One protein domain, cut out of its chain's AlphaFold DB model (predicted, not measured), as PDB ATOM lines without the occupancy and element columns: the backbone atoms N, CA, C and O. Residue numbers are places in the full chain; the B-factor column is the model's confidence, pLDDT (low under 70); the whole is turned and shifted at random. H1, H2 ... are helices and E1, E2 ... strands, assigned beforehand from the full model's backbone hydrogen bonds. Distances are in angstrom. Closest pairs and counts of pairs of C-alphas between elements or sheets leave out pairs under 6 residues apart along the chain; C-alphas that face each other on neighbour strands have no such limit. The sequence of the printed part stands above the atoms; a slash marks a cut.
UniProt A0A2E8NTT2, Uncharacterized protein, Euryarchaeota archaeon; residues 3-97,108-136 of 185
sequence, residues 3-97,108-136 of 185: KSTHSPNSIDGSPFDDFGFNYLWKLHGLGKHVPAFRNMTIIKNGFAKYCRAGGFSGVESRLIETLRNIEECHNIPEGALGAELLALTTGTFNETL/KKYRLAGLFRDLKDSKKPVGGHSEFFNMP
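Overview. This is residues 3 to 97 and 108 to 136 of the 185 residues of an uncharacterized protein of Euryarchaeota archaeon (UniProt A0A2E8NTT2). A strongly twisted sheet of four strands, E3, E1, E2 and E4, curls round one long helix, H2, which packs on one face. The short helix H3 packs on the sheet near E1, and the short H1 follows E1 at the far end of that strand; a long stretch without a named element, residues 108 to 131, leads into the short edge strand E4. The printed part has 124 residues, with named elements in the order E1 H1 E2 H2 E3 H3 E4; the sheet, in the order E3 E1 E2 E4, is antiparallel throughout. The class is mixed, helices and strands, with 55 of the 124 residues in named elements, under half. The whole is compact, with a radius of gyration of the C-alphas of 14.7 A and spans of 41 by 32 by 31 A.

Arrangement. After residues 3 to 19, which have no named element, inner strands E1, residues 20 to 28, and E2, residues 42 to 49, are antiparallel neighbours at 152 degrees, with N 23 and O 46 3.0 A apart. H1, residues 30 to 33, is not on the sheet. H2, residues 58 to 73, is on the sheet; its closest C-alphas to E2 are those of Gly 58 and Lys 49, 5.1 A apart. Edge strand E3, residues 82 to 91, bends by 63 degrees at residue 86 and is antiparallel to E1 at 163 degrees, with N 22 and O 89 2.9 A apart. E2, H2 and E3 form a split strand-helix-strand unit, two strands running the same way with E1 between them, and its crossover is right-handed. With H2 on one face, the sheet and helix make two layers. H3, residues 93 to 97, is on the sheet at a height of 6.9 A, only just over E1, on which 3 of its 5 C-alphas fall; the closest C-alphas are those of Asn 22 and Thr 96, 4.9 A. Edge strand E4, residues 132 to 134, is antiparallel to E2 at 153 degrees, with N 43 and O 133 2.8 A apart. H1 and H2 are apart. In H2 and H3 every O i to N i+4 pair is within hydrogen-bond range; H1 is too short for such a pair.

Along the chain. E1 begins at C-alpha 20, (51.989, 7.358, 39.780), and is 24.4 A long. H1 is 5.5 A, E2 22.6 A and H2 22.2 A long; H2 begins at C-alpha 58, (50.235, 15.000, 41.960). E3 is 26.0 A, H3 5.8 A and E4 7.1 A long; E4 ends at C-alpha 134, (38.877, 16.149, 20.548).

Size, cuts and confidence. The C-alphas farthest apart, those of Phe 16 and Pro 35, are 41.8 A apart. Residues 98 to 107 are cut out, and C-alphas 97 and 108 are 16.5 A apart across the cut. Of the links printed whole, none is long. Mean pLDDT of the printed part is 85.7; residues 113 to 130 are under 70.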
ATOM      1  N   LYS A   3      39.752  23.997  39.484       97.81
ATOM      2  CA  LYS A   3      40.072  25.327  38.946       97.81
ATOM      3  C   LYS A   3      41.558  25.624  39.168       97.81
ATOM      4  O   LYS A   3      42.157  25.025  40.053       97.81
ATOM      5  N   SER A   4      42.140  26.545  38.405       94.75
ATOM      6  CA  SER A   4      43.532  27.007  38.589       94.75
ATOM      7  C   SER A   4      43.763  27.776  39.898       94.75
ATOM      8  O   SER A   4      44.894  27.847  40.375       94.75
ATOM      9  N   THR A   5      42.692  28.304  40.497       97.06
ATOM     10  CA  THR A   5      42.693  28.996  41.794       97.06
ATOM     11  C   THR A   5      42.602  28.053  42.994       97.06
ATOM     12  O   THR A   5      42.670  28.502  44.135       97.06
ATOM     13  N   HIS A   6      42.404  26.751  42.773       97.19
ATOM     14  CA  HIS A   6      42.387  25.778  43.860       97.19
ATOM     15  C   HIS A   6      43.809  25.401  44.277       97.19
ATOM     16  O   HIS A   6      44.731  25.397  43.463       97.19
ATOM     17  N   SER A   7      43.949  24.995  45.536       94.62
ATOM     18  CA  SER A   7      45.131  24.290  46.026       94.62
ATOM     19  C   SER A   7      44.923  22.780  45.895       94.62
ATOM     20  O   SER A   7      43.798  22.314  46.101       94.62
ATOM     21  N   PRO A   8      45.967  22.003  45.556       93.81
ATOM     22  CA  PRO A   8      45.868  20.551  45.545       93.81
ATOM     23  C   PRO A   8      45.651  20.025  46.967       93.81
ATOM     24  O   PRO A   8      46.236  20.529  47.926       93.81
ATOM     25  N   ASN A   9      44.839  18.982  47.093       95.06
ATOM     26  CA  ASN A   9      44.649  18.266  48.344       95.06
ATOM     27  C   ASN A   9      45.937  17.551  48.767       95.06
ATOM     28  O   ASN A   9      46.725  17.092  47.932       95.06
ATOM     29  N   SER A  10      46.125  17.415  50.077       95.62
ATOM     30  CA  SER A  10      47.147  16.532  50.633       95.62
ATOM     31  C   SER A  10      46.830  15.065  50.328       95.62
ATOM     32  O   SER A  10      45.664  14.693  50.175       95.62
ATOM     33  N   ILE A  11      47.865  14.233  50.239       94.06
ATOM     34  CA  ILE A  11      47.744  12.797  49.985       94.06
ATOM     35  C   ILE A  11      48.766  12.004  50.804       94.06
ATOM     36  O   ILE A  11      49.830  12.510  51.161       94.06
ATOM     37  N   ASP A  12      48.437  10.752  51.092       91.62
ATOM     38  CA  ASP A  12      49.261   9.801  51.825       91.62
ATOM     39  C   ASP A  12      50.307   9.136  50.920       91.62
ATOM     40  O   ASP A  12      50.060   8.128  50.275       91.62
ATOM     41  N   GLY A  13      51.520   9.670  50.853       86.00
ATOM     42  CA  GLY A  13      52.582   8.999  50.107       86.00
ATOM     43  C   GLY A  13      53.881   9.772  50.100       86.00
ATOM     44  O   GLY A  13      53.976  10.854  50.682       86.00
ATOM     45  N   SER A  14      54.878   9.235  49.405       85.88
ATOM     46  CA  SER A  14      56.186   9.863  49.292       85.88
ATOM     47  C   SER A  14      56.433  10.401  47.879       85.88
ATOM     48  O   SER A  14      56.115   9.736  46.889       85.88
ATOM     49  N   PRO A  15      57.057  11.586  47.732       83.94
ATOM     50  CA  PRO A  15      57.499  12.087  46.428       83.94
ATOM     51  C   PRO A  15      58.594  11.229  45.764       83.94
ATOM     52  O   PRO A  15      58.937  11.475  44.595       83.94
ATOM     53  N   PHE A  16      59.131  10.261  46.512       82.69
ATOM     54  CA  PHE A  16      60.184   9.329  46.112       82.69
ATOM     55  C   PHE A  16      59.657   7.946  45.700       82.69
ATOM     56  O   PHE A  16      60.437   7.132  45.213       82.69
ATOM     57  N   ASP A  17      58.359   7.670  45.856       85.38
ATOM     58  CA  ASP A  17      57.800   6.366  45.492       85.38
ATOM     59  C   ASP A  17      57.764   6.173  43.966       85.38
ATOM     60  O   ASP A  17      57.405   7.089  43.214       85.38
ATOM     61  N   ASP A  18      58.038   4.946  43.499       90.00
ATOM     62  CA  ASP A  18      57.691   4.494  42.139       90.00
ATOM     63  C   ASP A  18      56.177   4.254  42.040       90.00
ATOM     64  O   ASP A  18      55.691   3.141  41.832       90.00
ATOM     65  N   PHE A  19      55.409   5.320  42.254       91.69
ATOM     66  CA  PHE A  19      53.961   5.272  42.261       91.69
ATOM     67  C   PHE A  19      53.370   6.524  41.625       91.69
ATOM     68  O   PHE A  19      53.684   7.664  41.977       91.69
ATOM     69  N   GLY A  20      52.522   6.307  40.628       93.31
ATOM     70  CA  GLY A  20      51.989   7.358  39.780       93.31
ATOM     71  C   GLY A  20      50.512   7.187  39.483       93.31
ATOM     72  O   GLY A  20      49.911   6.136  39.703       93.31
ATOM     73  N   PHE A  21      49.949   8.246  38.921       95.44
ATOM     74  CA  PHE A  21      48.635   8.273  38.314       95.44
ATOM     75  C   PHE A  21      48.765   8.236  36.793       95.44
ATOM     76  O   PHE A  21      49.526   9.005  36.203       95.44
ATOM     77  N   ASN A  22      47.926   7.432  36.145       97.06
ATOM     78  CA  ASN A  22      47.457   7.737  34.799       97.06
ATOM     79  C   ASN A  22      46.006   8.216  34.899       97.06
ATOM     80  O   ASN A  22      45.187   7.581  35.562       97.06
ATOM     81  N   TYR A  23      45.692   9.359  34.290       97.12
ATOM     82  CA  TYR A  23      44.403  10.019  34.466       97.12
ATOM     83  C   TYR A  23      43.866  10.615  33.170       97.12
ATOM     84  O   TYR A  23      44.591  11.198  32.365       97.12
ATOM     85  N   LEU A  24      42.550  10.504  33.011       97.81
ATOM     86  CA  LEU A  24      41.781  11.070  31.916       97.81
ATOM     87  C   LEU A  24      40.935  12.221  32.448       97.81
ATOM     88  O   LEU A  24      40.167  12.033  33.390       97.81
ATOM     89  N   TRP A  25      41.008  13.388  31.820       97.38
ATOM     90  CA  TRP A  25      40.225  14.547  32.245       97.38
ATOM     91  C   TRP A  25      39.719  15.378  31.067       97.38
ATOM     92  O   TRP A  25      40.263  15.314  29.963       97.38
ATOM     93  N   LYS A  26      38.658  16.147  31.313       97.38
ATOM     94  CA  LYS A  26      38.029  17.061  30.357       97.38
ATOM     95  C   LYS A  26      38.299  18.513  30.732       97.38
ATOM     96  O   LYS A  26      38.066  18.907  31.876       97.38
ATOM     97  N   LEU A  27      38.704  19.302  29.740       95.62
ATOM     98  CA  LEU A  27      38.803  20.754  29.836       95.62
ATOM     99  C   LEU A  27      37.441  21.401  29.563       95.62
ATOM    100  O   LEU A  27      36.777  21.107  28.566       95.62
ATOM    101  N   HIS A  28      37.046  22.315  30.441       96.94
ATOM    102  CA  HIS A  28      35.813  23.088  30.367       96.94
ATOM    103  C   HIS A  28      36.108  24.575  30.195       96.94
ATOM    104  O   HIS A  28      37.097  25.092  30.707       96.94
ATOM    105  N   GLY A  29      35.214  25.273  29.494       94.56
ATOM    106  CA  GLY A  29      35.237  26.733  29.374       94.56
ATOM    107  C   GLY A  29      36.033  27.287  28.190       94.56
ATOM    108  O   GLY A  29      35.687  28.367  27.725       94.56
ATOM    109  N   LEU A  30      37.000  26.553  27.622       92.06
ATOM    110  CA  LEU A  30      37.898  27.104  26.589       92.06
ATOM    111  C   LEU A  30      37.156  27.683  25.372       92.06
ATOM    112  O   LEU A  30      37.439  28.799  24.952       92.06
ATOM    113  N   GLY A  31      36.143  26.981  24.852       91.88
ATOM    114  CA  GLY A  31      35.359  27.439  23.695       91.88
ATOM    115  C   GLY A  31      34.532  28.716  23.918       91.88
ATOM    116  O   GLY A  31      34.017  29.274  22.948       91.88
ATOM    117  N   LYS A  32      34.388  29.182  25.172       94.62
ATOM    118  CA  LYS A  32      33.776  30.484  25.495       94.62
ATOM    119  C   LYS A  32      34.736  31.647  25.240       94.62
ATOM    120  O   LYS A  32      34.281  32.727  24.888       94.62
ATOM    121  N   HIS A  33      36.035  31.410  25.404       91.81
ATOM    122  CA  HIS A  33      37.082  32.426  25.285       91.81
ATOM    123  C   HIS A  33      37.822  32.344  23.949       91.81
ATOM    124  O   HIS A  33      38.254  33.358  23.416       91.81
ATOM    125  N   VAL A  34      37.926  31.143  23.378       87.38
ATOM    126  CA  VAL A  34      38.638  30.893  22.126       87.38
ATOM    127  C   VAL A  34      37.679  30.225  21.129       87.38
ATOM    128  O   VAL A  34      37.454  29.012  21.206       87.38
ATOM    129  N   PRO A  35      37.086  30.991  20.187       88.62
ATOM    130  CA  PRO A  35      36.022  30.506  19.302       88.62
ATOM    131  C   PRO A  35      36.377  29.265  18.477       88.62
ATOM    132  O   PRO A  35      35.501  28.440  18.224       88.62
ATOM    133  N   ALA A  36      37.652  29.087  18.116       86.00
ATOM    134  CA  ALA A  36      38.135  27.917  17.380       86.00
ATOM    135  C   ALA A  36      37.874  26.583  18.110       86.00
ATOM    136  O   ALA A  36      37.790  25.539  17.470       86.00
ATOM    137  N   PHE A  37      37.705  26.612  19.436       89.12
ATOM    138  CA  PHE A  37      37.439  25.436  20.267       89.12
ATOM    139  C   PHE A  37      35.967  25.289  20.666       89.12
ATOM    140  O   PHE A  37      35.620  24.437  21.491       89.12
ATOM    141  N   ARG A  38      35.073  26.110  20.105       91.25
ATOM    142  CA  ARG A  38      33.637  26.017  20.375       91.25
ATOM    143  C   ARG A  38      33.120  24.631  19.978       91.25
ATOM    144  O   ARG A  38      33.479  24.094  18.937       91.25
ATOM    145  N   ASN A  39      32.275  24.050  20.830       92.31
ATOM    146  CA  ASN A  39      31.673  22.719  20.663       92.31
ATOM    147  C   ASN A  39      32.660  21.533  20.641       92.31
ATOM    148  O   ASN A  39      32.239  20.399  20.415       92.31
ATOM    149  N   MET A  40      33.952  21.746  20.917       94.25
ATOM    150  CA  MET A  40      34.901  20.641  21.055       94.25
ATOM    151  C   MET A  40      34.783  19.967  22.422       94.25
ATOM    152  O   MET A  40      34.588  20.617  23.451       94.25
ATOM    153  N   THR A  41      34.965  18.647  22.447       96.62
ATOM    154  CA  THR A  41      35.140  17.896  23.695       96.62
ATOM    155  C   THR A  41      36.625  17.652  23.897       96.62
ATOM    156  O   THR A  41      37.175  16.674  23.395       96.62
ATOM    157  N   ILE A  42      37.271  18.578  24.604       94.81
ATOM    158  CA  ILE A  42      38.719  18.576  24.806       94.81
ATOM    159  C   ILE A  42      39.070  17.693  26.000       94.81
ATOM    160  O   ILE A  42      38.713  17.993  27.139       94.81
ATOM    161  N   ILE A  43      39.776  16.604  25.719       95.75
ATOM    162  CA  ILE A  43      40.192  15.587  26.680       95.75
ATOM    163  C   ILE A  43      41.712  15.504  26.711       95.75
ATOM    164  O   ILE A  43      42.350  15.590  25.664       95.75
ATOM    165  N   LYS A  44      42.289  15.244  27.880       93.56
ATOM    166  CA  LYS A  44      43.695  14.863  28.018       93.56
ATOM    167  C   LYS A  44      43.827  13.567  28.801       93.56
ATOM    168  O   LYS A  44      43.122  13.350  29.785       93.56
ATOM    169  N   ASN A  45      44.735  12.717  28.330       94.50
ATOM    170  CA  ASN A  45      45.241  11.571  29.072       94.50
ATOM    171  C   ASN A  45      46.658  11.913  29.530       94.50
ATOM    172  O   ASN A  45      47.503  12.158  28.668       94.50
ATOM    173  N   GLY A  46      46.888  11.978  30.836       92.44
ATOM    174  CA  GLY A  46      48.152  12.426  31.409       92.44
ATOM    175  C   GLY A  46      48.743  11.449  32.415       92.44
ATOM    176  O   GLY A  46      48.057  10.570  32.944       92.44
ATOM    177  N   PHE A  47      50.023  11.655  32.697       92.25
ATOM    178  CA  PHE A  47      50.743  11.065  33.818       92.25
ATOM    179  C   PHE A  47      51.044  12.111  34.903       92.25
ATOM    180  O   PHE A  47      51.193  13.309  34.628       92.25
ATOM    181  N   ALA A  48      51.076  11.666  36.157       91.00
ATOM    182  CA  ALA A  48      51.529  12.441  37.306       91.00
ATOM    183  C   ALA A  48      52.128  11.497  38.352       91.00
ATOM    184  O   ALA A  48      51.699  10.350  38.458       91.00
ATOM    185  N   LYS A  49      53.061  11.993  39.169       90.69
ATOM    186  CA  LYS A  49      53.430  11.308  40.415       90.69
ATOM    187  C   LYS A  49      52.201  11.158  41.315       90.69
ATOM    188  O   LYS A  49      51.297  11.993  41.246       90.69
ATOM    189  N   TYR A  50      52.182  10.128  42.156       92.81
ATOM    190  CA  TYR A  50      51.132   9.964  43.156       92.81
ATOM    191  C   TYR A  50      51.188  11.104  44.181       92.81
ATOM    192  O   TYR A  50      50.247  11.888  44.312       92.81
ATOM    193  N   CYS A  51      52.353  11.265  44.808       90.88
ATOM    194  CA  CYS A  51      52.643  12.329  45.756       90.88
ATOM    195  C   CYS A  51      53.723  13.265  45.191       90.88
ATOM    196  O   CYS A  51      54.685  12.832  44.551       90.88
ATOM    197  N   ARG A  52      53.546  14.570  45.390       87.06
ATOM    198  CA  ARG A  52      54.547  15.601  45.090       87.06
ATOM    199  C   ARG A  52      55.245  16.079  46.358       87.06
ATOM    200  O   ARG A  52      54.816  15.790  47.472       87.06
ATOM    201  N   ALA A  53      56.326  16.839  46.177       83.25
ATOM    202  CA  ALA A  53      56.989  17.519  47.284       83.25
ATOM    203  C   ALA A  53      55.964  18.330  48.099       83.25
ATOM    204  O   ALA A  53      55.108  19.001  47.526       83.25
ATOM    205  N   GLY A  54      56.029  18.221  49.427       83.75
ATOM    206  CA  GLY A  54      55.046  18.829  50.330       83.75
ATOM    207  C   GLY A  54      53.811  17.970  50.631       83.75
ATOM    208  O   GLY A  54      52.944  18.431  51.363       83.75
ATOM    209  N   GLY A  55      53.727  16.733  50.124       88.12
ATOM    210  CA  GLY A  55      52.643  15.810  50.484       88.12
ATOM    211  C   GLY A  55      51.342  16.055  49.718       88.12
ATOM    212  O   GLY A  55      50.264  15.798  50.247       88.12
ATOM    213  N   PHE A  56      51.422  16.593  48.498       93.00
ATOM    214  CA  PHE A  56      50.254  16.976  47.696       93.00
ATOM    215  C   PHE A  56      49.942  15.979  46.575       93.00
ATOM    216  O   PHE A  56      50.844  15.377  45.984       93.00
ATOM    217  N   SER A  57      48.655  15.857  46.240       94.62
ATOM    218  CA  SER A  57      48.143  15.034  45.142       94.62
ATOM    219  C   SER A  57      48.717  15.473  43.798       94.62
ATOM    220  O   SER A  57      48.392  16.541  43.271       94.62
ATOM    221  N   GLY A  58      49.547  14.621  43.190       92.38
ATOM    222  CA  GLY A  58      50.235  15.000  41.960       92.38
ATOM    223  C   GLY A  58      49.304  15.185  40.761       92.38
ATOM    224  O   GLY A  58      49.604  16.015  39.896       92.38
ATOM    225  N   VAL A  59      48.169  14.473  40.708       94.50
ATOM    226  CA  VAL A  59      47.159  14.667  39.655       94.50
ATOM    227  C   VAL A  59      46.481  16.027  39.778       94.50
ATOM    228  O   VAL A  59      46.371  16.732  38.777       94.50
ATOM    229  N   GLU A  60      46.082  16.441  40.983       95.44
ATOM    230  CA  GLU A  60      45.441  17.741  41.181       95.44
ATOM    231  C   GLU A  60      46.415  18.876  40.883       95.44
ATOM    232  O   GLU A  60      46.069  19.765  40.105       95.44
ATOM    233  N   SER A  61      47.657  18.792  41.376       92.50
ATOM    234  CA  SER A  61      48.702  19.769  41.054       92.50
ATOM    235  C   SER A  61      48.904  19.898  39.542       92.50
ATOM    236  O   SER A  61      48.882  21.005  39.011       92.50
ATOM    237  N   ARG A  62      49.009  18.776  38.804       90.75
ATOM    238  CA  ARG A  62      49.149  18.819  37.334       90.75
ATOM    239  C   ARG A  62      47.944  19.442  36.643       90.75
ATOM    240  O   ARG A  62      48.131  20.147  35.651       90.75
ATOM    241  N   LEU A  63      46.727  19.167  37.108       92.88
ATOM    242  CA  LEU A  63      45.517  19.759  36.537       92.88
ATOM    243  C   LEU A  63      45.479  21.270  36.777       92.88
ATOM    244  O   LEU A  63      45.257  22.012  35.825       92.88
ATOM    245  N   ILE A  64      45.750  21.712  38.005       93.62
ATOM    246  CA  ILE A  64      45.786  23.126  38.404       93.62
ATOM    247  C   ILE A  64      46.843  23.889  37.594       93.62
ATOM    248  O   ILE A  64      46.511  24.873  36.935       93.62
ATOM    249  N   GLU A  65      48.083  23.387  37.552       89.94
ATOM    250  CA  GLU A  65      49.175  23.945  36.736       89.94
ATOM    251  C   GLU A  65      48.793  24.025  35.260       89.94
ATOM    252  O   GLU A  65      49.025  25.034  34.599       89.94
ATOM    253  N   THR A  66      48.197  22.953  34.725       89.44
ATOM    254  CA  THR A  66      47.798  22.927  33.318       89.44
ATOM    255  C   THR A  66      46.718  23.969  33.053       89.44
ATOM    256  O   THR A  66      46.828  24.679  32.066       89.44
ATOM    257  N   LEU A  67      45.702  24.108  33.911       92.00
ATOM    258  CA  LEU A  67      44.678  25.144  33.752       92.00
ATOM    259  C   LEU A  67      45.288  26.549  33.771       92.00
ATOM    260  O   LEU A  67      44.994  27.328  32.868       92.00
ATOM    261  N   ARG A  68      46.173  26.832  34.735       89.38
ATOM    262  CA  ARG A  68      46.854  28.129  34.850       89.38
ATOM    263  C   ARG A  68      47.663  28.452  33.594       89.38
ATOM    264  O   ARG A  68      47.488  29.515  33.014       89.38
ATOM    265  N   ASN A  69      48.452  27.498  33.099       86.38
ATOM    266  CA  ASN A  69      49.233  27.682  31.872       86.38
ATOM    267  C   ASN A  69      48.348  27.971  30.648       86.38
ATOM    268  O   ASN A  69      48.718  28.767  29.791       86.38
ATOM    269  N   ILE A  70      47.179  27.325  30.546       86.75
ATOM    270  CA  ILE A  70      46.228  27.580  29.452       86.75
ATOM    271  C   ILE A  70      45.647  28.989  29.568       86.75
ATOM    272  O   ILE A  70      45.527  29.685  28.559       86.75
ATOM    273  N   GLU A  71      45.265  29.388  30.779       89.75
ATOM    274  CA  GLU A  71      44.709  30.711  31.047       89.75
ATOM    275  C   GLU A  71      45.711  31.811  30.695       89.75
ATOM    276  O   GLU A  71      45.383  32.702  29.913       89.75
ATOM    277  N   GLU A  72      46.954  31.676  31.156       86.38
ATOM    278  CA  GLU A  72      48.054  32.586  30.832       86.38
ATOM    279  C   GLU A  72      48.318  32.657  29.321       86.38
ATOM    280  O   GLU A  72      48.383  33.746  28.753       86.38
ATOM    281  N   CYS A  73      48.412  31.514  28.632       80.75
ATOM    282  CA  CYS A  73      48.694  31.482  27.193       80.75
ATOM    283  C   CYS A  73      47.624  32.148  26.329       80.75
ATOM    284  O   CYS A  73      47.934  32.667  25.258       80.75
ATOM    285  N   HIS A  74      46.365  32.104  26.758       81.69
ATOM    286  CA  HIS A  74      45.250  32.668  26.005       81.69
ATOM    287  C   HIS A  74      44.755  34.006  26.569       81.69
ATOM    288  O   HIS A  74      43.729  34.499  26.100       81.69
ATOM    289  N   ASN A  75      45.463  34.598  27.541       86.94
ATOM    290  CA  ASN A  75      45.038  35.805  28.259       86.94
ATOM    291  C   ASN A  75      43.600  35.692  28.806       86.94
ATOM    292  O   ASN A  75      42.790  36.615  28.701       86.94
ATOM    293  N   ILE A  76      43.259  34.524  29.344       90.62
ATOM    294  CA  ILE A  76      41.965  34.240  29.964       90.62
ATOM    295  C   ILE A  76      42.078  34.557  31.464       90.62
ATOM    296  O   ILE A  76      43.112  34.248  32.058       90.62
ATOM    297  N   PRO A  77      41.041  35.134  32.105       96.44
ATOM    298  CA  PRO A  77      41.059  35.370  33.547       96.44
ATOM    299  C   PRO A  77      41.343  34.095  34.350       96.44
ATOM    300  O   PRO A  77      40.803  33.029  34.038       96.44
ATOM    301  N   GLU A  78      42.145  34.220  35.407       94.94
ATOM    302  CA  GLU A  78      42.456  33.102  36.298       94.94
ATOM    303  C   GLU A  78      41.168  32.496  36.886       94.94
ATOM    304  O   GLU A  78      40.249  33.201  37.309       94.94
ATOM    305  N   GLY A  79      41.073  31.168  36.882       96.50
ATOM    306  CA  GLY A  79      39.923  30.421  37.394       96.50
ATOM    307  C   GLY A  79      38.734  30.349  36.429       96.50
ATOM    308  O   GLY A  79      37.710  29.724  36.752       96.50
ATOM    309  N   ALA A  80      38.828  30.933  35.232       97.12
ATOM    310  CA  ALA A  80      37.764  30.860  34.237       97.12
ATOM    311  C   ALA A  80      37.614  29.445  33.653       97.12
ATOM    312  O   ALA A  80      36.489  28.982  33.420       97.12
ATOM    313  N   LEU A  81      38.718  28.717  33.466       96.31
ATOM    314  CA  LEU A  81      38.703  27.353  32.939       96.31
ATOM    315  C   LEU A  81      38.424  26.335  34.039       96.31
ATOM    316  O   LEU A  81      38.439  26.650  35.222       96.31
ATOM    317  N   GLY A  82      38.081  25.104  33.668       97.38
ATOM    318  CA  GLY A  82      37.841  24.046  34.648       97.38
ATOM    319  C   GLY A  82      38.272  22.675  34.163       97.38
ATOM    320  O   GLY A  82      38.213  22.380  32.971       97.38
ATOM    321  N   ALA A  83      38.680  21.827  35.102       97.12
ATOM    322  CA  ALA A  83      39.038  20.440  34.855       97.12
ATOM    323  C   ALA A  83      38.041  19.494  35.534       97.12
ATOM    324  O   ALA A  83      37.707  19.631  36.716       97.12
ATOM    325  N   GLU A  84      37.575  18.504  34.780       98.06
ATOM    326  CA  GLU A  84      36.768  17.394  35.280       98.06
ATOM    327  C   GLU A  84      37.545  16.091  35.104       98.06
ATOM    328  O   GLU A  84      37.823  15.681  33.976       98.06
ATOM    329  N   LEU A  85      37.892  15.439  36.214       97.56
ATOM    330  CA  LEU A  85      38.502  14.115  36.197       97.56
ATOM    331  C   LEU A  85      37.449  13.078  35.778       97.56
ATOM    332  O   LEU A  85      36.387  12.976  36.384       97.56
ATOM    333  N   LEU A  86      37.735  12.320  34.723       98.12
ATOM    334  CA  LEU A  86      36.804  11.360  34.125       98.12
ATOM    335  C   LEU A  86      37.109   9.912  34.505       98.12
ATOM    336  O   LEU A  86      36.189   9.088  34.542       98.12
ATOM    337  N   ALA A  87      38.393   9.600  34.670       97.69
ATOM    338  CA  ALA A  87      38.914   8.301  35.072       97.69
ATOM    339  C   ALA A  87      40.347   8.466  35.593       97.69
ATOM    340  O   ALA A  87      41.066   9.372  35.166       97.69
ATOM    341  N   LEU A  88      40.758   7.573  36.485       96.88
ATOM    342  CA  LEU A  88      42.091   7.556  37.067       96.88
ATOM    343  C   LEU A  88      42.458   6.123  37.451       96.88
ATOM    344  O   LEU A  88      41.607   5.357  37.896       96.88
ATOM    345  N   THR A  89      43.724   5.780  37.265       97.56
ATOM    346  CA  THR A  89      44.336   4.526  37.714       97.56
ATOM    347  C   THR A  89      45.677   4.832  38.356       97.56
ATOM    348  O   THR A  89      46.363   5.760  37.919       97.56
ATOM    349  N   THR A  90      46.080   4.011  39.312       96.75
ATOM    350  CA  THR A  90      47.406   4.053  39.926       96.75
ATOM    351  C   THR A  90      48.250   2.857  39.504       96.75
ATOM    352  O   THR A  90      47.741   1.871  38.969       96.75
ATOM    353  N   GLY A  91      49.556   2.960  39.712       94.88
ATOM    354  CA  GLY A  91      50.514   1.890  39.462       94.88
ATOM    355  C   GLY A  91      51.932   2.434  39.469       94.88
ATOM    356  O   GLY A  91      52.150   3.615  39.753       94.88
ATOM    357  N   THR A  92      52.888   1.592  39.100       93.94
ATOM    358  CA  THR A  92      54.272   2.052  38.906       93.94
ATOM    359  C   THR A  92      54.350   3.117  37.811       93.94
ATOM    360  O   THR A  92      53.457   3.239  36.955       93.94
ATOM    361  N   PHE A  93      55.442   3.882  37.778       91.00
ATOM    362  CA  PHE A  93      55.689   4.862  36.721       91.00
ATOM    363  C   PHE A  93      55.650   4.183  35.358       91.00
ATOM    364  O   PHE A  93      55.021   4.683  34.432       91.00
ATOM    365  N   ASN A  94      56.272   3.007  35.234       91.88
ATOM    366  CA  ASN A  94      56.277   2.273  33.977       91.88
ATOM    367  C   ASN A  94      54.869   1.852  33.559       91.88
ATOM    368  O   ASN A  94      54.520   2.029  32.397       91.88
ATOM    369  N   GLU A  95      54.036   1.339  34.458       94.44
ATOM    370  CA  GLU A  95      52.678   0.919  34.098       94.44
ATOM    371  C   GLU A  95      51.791   2.085  33.656       94.44
ATOM    372  O   GLU A  95      51.064   1.984  32.658       94.44
ATOM    373  N   THR A  96      51.855   3.189  34.394       95.00
ATOM    374  CA  THR A  96      51.021   4.370  34.161       95.00
ATOM    375  C   THR A  96      51.485   5.148  32.931       95.00
ATOM    376  O   THR A  96      50.667   5.402  32.043       95.00
ATOM    377  N   LEU A  97      52.792   5.406  32.787       92.25
ATOM    378  CA  LEU A  97      53.371   6.010  31.580       92.25
ATOM    379  C   LEU A  97      53.144   5.136  30.348       92.25
ATOM    380  O   LEU A  97      52.804   5.650  29.287       92.25
ATOM    381  N   LYS A 108      46.258   9.241  17.776       90.69
ATOM    382  CA  LYS A 108      46.847  10.388  17.059       90.69
ATOM    383  C   LYS A 108      45.846  11.134  16.163       90.69
ATOM    384  O   LYS A 108      45.903  12.354  16.102       90.69
ATOM    385  N   LYS A 109      44.893  10.433  15.537       90.81
ATOM    386  CA  LYS A 109      43.861  11.041  14.673       90.81
ATOM    387  C   LYS A 109      42.901  12.004  15.387       90.81
ATOM    388  O   LYS A 109      42.283  12.826  14.731       90.81
ATOM    389  N   TYR A 110      42.759  11.887  16.707       92.50
ATOM    390  CA  TYR A 110      41.916  12.776  17.516       92.50
ATOM    391  C   TYR A 110      42.709  13.919  18.148       92.50
ATOM    392  O   TYR A 110      42.133  14.746  18.848       92.50
ATOM    393  N   ARG A 111      44.035  13.920  17.984       89.38
ATOM    394  CA  ARG A 111      44.931  14.832  18.683       89.38
ATOM    395  C   ARG A 111      44.716  16.260  18.192       89.38
ATOM    396  O   ARG A 111      44.771  16.523  16.995       89.38
ATOM    397  N   LEU A 112      44.559  17.178  19.134       85.19
ATOM    398  CA  LEU A 112      44.588  18.613  18.889       85.19
ATOM    399  C   LEU A 112      46.049  19.058  18.838       85.19
ATOM    400  O   LEU A 112      46.645  19.435  19.847       85.19
ATOM    401  N   ALA A 113      46.658  18.920  17.661       67.12
ATOM    402  CA  ALA A 113      48.019  19.385  17.437       67.12
ATOM    403  C   ALA A 113      48.070  20.915  17.553       67.12
ATOM    404  O   ALA A 113      47.252  21.609  16.959       67.12
ATOM    405  N   GLY A 114      49.040  21.431  18.307       56.81
ATOM    406  CA  GLY A 114      49.259  22.873  18.401       56.81
ATOM    407  C   GLY A 114      48.324  23.627  19.345       56.81
ATOM    408  O   GLY A 114      48.415  24.847  19.359       56.81
ATOM    409  N   LEU A 115      47.515  22.941  20.176       62.56
ATOM    410  CA  LEU A 115      46.698  23.582  21.229       62.56
ATOM    411  C   LEU A 115      47.531  24.554  22.088       62.56
ATOM    412  O   LEU A 115      47.014  25.565  22.535       62.56
ATOM    413  N   PHE A 116      48.831  24.265  22.240       58.50
ATOM    414  CA  PHE A 116      49.782  25.058  23.015       58.50
ATOM    415  C   PHE A 116      51.140  25.246  22.338       58.50
ATOM    416  O   PHE A 116      52.182  25.221  22.993       58.50
ATOM    417  N   ARG A 117      51.155  25.363  21.004       48.72
ATOM    418  CA  ARG A 117      52.406  25.600  20.260       48.72
ATOM    419  C   ARG A 117      53.120  26.889  20.706       48.72
ATOM    420  O   ARG A 117      54.336  26.938  20.607       48.72
ATOM    421  N   ASP A 118      52.376  27.820  21.306       40.00
ATOM    422  CA  ASP A 118      52.861  29.100  21.830       40.00
ATOM    423  C   ASP A 118      53.011  29.134  23.369       40.00
ATOM    424  O   ASP A 118      52.936  30.201  23.980       40.00
ATOM    425  N   LEU A 119      53.258  27.992  24.034       47.22
ATOM    426  CA  LEU A 119      53.753  27.955  25.429       47.22
ATOM    427  C   LEU A 119      55.204  28.475  25.493       47.22
ATOM    428  O   LEU A 119      56.123  27.723  25.804       47.22
ATOM    429  N   LYS A 120      55.387  29.764  25.174       37.75
ATOM    430  CA  LYS A 120      56.637  30.530  25.051       37.75
ATOM    431  C   LYS A 120      57.677  29.908  24.108       37.75
ATOM    432  O   LYS A 120      58.115  28.775  24.288       37.75
ATOM    433  N   ASP A 121      58.180  30.736  23.193       40.31
ATOM    434  CA  ASP A 121      59.461  30.563  22.496       40.31
ATOM    435  C   ASP A 121      60.609  30.601  23.525       40.31
ATOM    436  O   ASP A 121      61.354  31.563  23.694       40.31
ATOM    437  N   SER A 122      60.644  29.580  24.370       44.41
ATOM    438  CA  SER A 122      61.575  29.412  25.465       44.41
ATOM    439  C   SER A 122      62.476  28.249  25.103       44.41
ATOM    440  O   SER A 122      62.028  27.221  24.595       44.41
ATOM    441  N   LYS A 123      63.767  28.379  25.418       40.88
ATOM    442  CA  LYS A 123      64.789  27.346  25.172       40.88
ATOM    443  C   LYS A 123      64.471  25.983  25.828       40.88
ATOM    444  O   LYS A 123      65.238  25.043  25.649       40.88
ATOM    445  N   LYS A 124      63.386  25.879  26.614       37.38
ATOM    446  CA  LYS A 124      62.915  24.685  27.330       37.38
ATOM    447  C   LYS A 124      61.372  24.670  27.390       37.38
ATOM    448  O   LYS A 124      60.817  25.077  28.410       37.38
ATOM    449  N   PRO A 125      60.666  24.220  26.336       41.84
ATOM    450  CA  PRO A 125      59.205  24.154  26.351       41.84
ATOM    451  C   PRO A 125      58.725  23.211  27.464       41.84
ATOM    452  O   PRO A 125      59.107  22.039  27.514       41.84
ATOM    453  N   VAL A 126      57.885  23.716  28.368       38.72
ATOM    454  CA  VAL A 126      57.329  22.926  29.472       38.72
ATOM    455  C   VAL A 126      56.026  22.270  29.009       38.72
ATOM    456  O   VAL A 126      55.043  22.948  28.742       38.72
ATOM    457  N   GLY A 127      56.003  20.936  28.954       39.91
ATOM    458  CA  GLY A 127      54.763  20.152  28.897       39.91
ATOM    459  C   GLY A 127      54.082  20.037  27.525       39.91
ATOM    460  O   GLY A 127      53.118  20.731  27.228       39.91
ATOM    461  N   GLY A 128      54.531  19.051  26.745       46.19
ATOM    462  CA  GLY A 128      53.696  18.201  25.887       46.19
ATOM    463  C   GLY A 128      52.801  18.870  24.841       46.19
ATOM    464  O   GLY A 128      51.577  18.836  24.956       46.19
ATOM    465  N   HIS A 129      53.381  19.289  23.712       48.41
ATOM    466  CA  HIS A 129      52.688  19.641  22.456       48.41
ATOM    467  C   HIS A 129      51.709  18.563  21.899       48.41
ATOM    468  O   HIS A 129      51.161  18.727  20.806       48.41
ATOM    469  N   SER A 130      51.495  17.436  22.594       52.72
ATOM    470  CA  SER A 130      50.893  16.209  22.059       52.72
ATOM    471  C   SER A 130      49.796  15.543  22.905       52.72
ATOM    472  O   SER A 130      49.457  14.393  22.621       52.72
ATOM    473  N   GLU A 131      49.226  16.215  23.908       73.50
ATOM    474  CA  GLU A 131      48.488  15.524  24.990       73.50
ATOM    475  C   GLU A 131      46.966  15.742  25.014       73.50
ATOM    476  O   GLU A 131      46.279  15.152  25.849       73.50
ATOM    477  N   PHE A 132      46.420  16.552  24.104       90.00
ATOM    478  CA  PHE A 132      44.988  16.856  24.056       90.00
ATOM    479  C   PHE A 132      44.308  16.262  22.829       90.00
ATOM    480  O   PHE A 132      44.896  16.161  21.751       90.00
ATOM    481  N   PHE A 133      43.048  15.875  22.996       93.44
ATOM    482  CA  PHE A 133      42.250  15.160  22.012       93.44
ATOM    483  C   PHE A 133      40.848  15.754  21.941       93.44
ATOM    484  O   PHE A 133      40.250  16.035  22.977       93.44
ATOM    485  N   ASN A 134      40.299  15.883  20.736       95.00
ATOM    486  CA  ASN A 134      38.877  16.149  20.548       95.00
ATOM    487  C   ASN A 134      38.153  14.823  20.303       95.00
ATOM    488  O   ASN A 134      38.262  14.238  19.223       95.00
ATOM    489  N   MET A 135      37.453  14.313  21.317       95.69
ATOM    490  CA  MET A 135      36.689  13.071  21.193       95.69
ATOM    491  C   MET A 135      35.534  12.983  22.198       95.69
ATOM    492  O   MET A 135      35.648  13.514  23.302       95.69
ATOM    493  N   PRO A 136      34.446  12.257  21.873       97.56
ATOM    494  CA  PRO A 136      33.354  12.025  22.816       97.56
ATOM    495  C   PRO A 136      33.826  11.329  24.099       97.56
ATOM    496  O   PRO A 136      34.614  10.382  24.048       97.56
TER     497      PRO A 136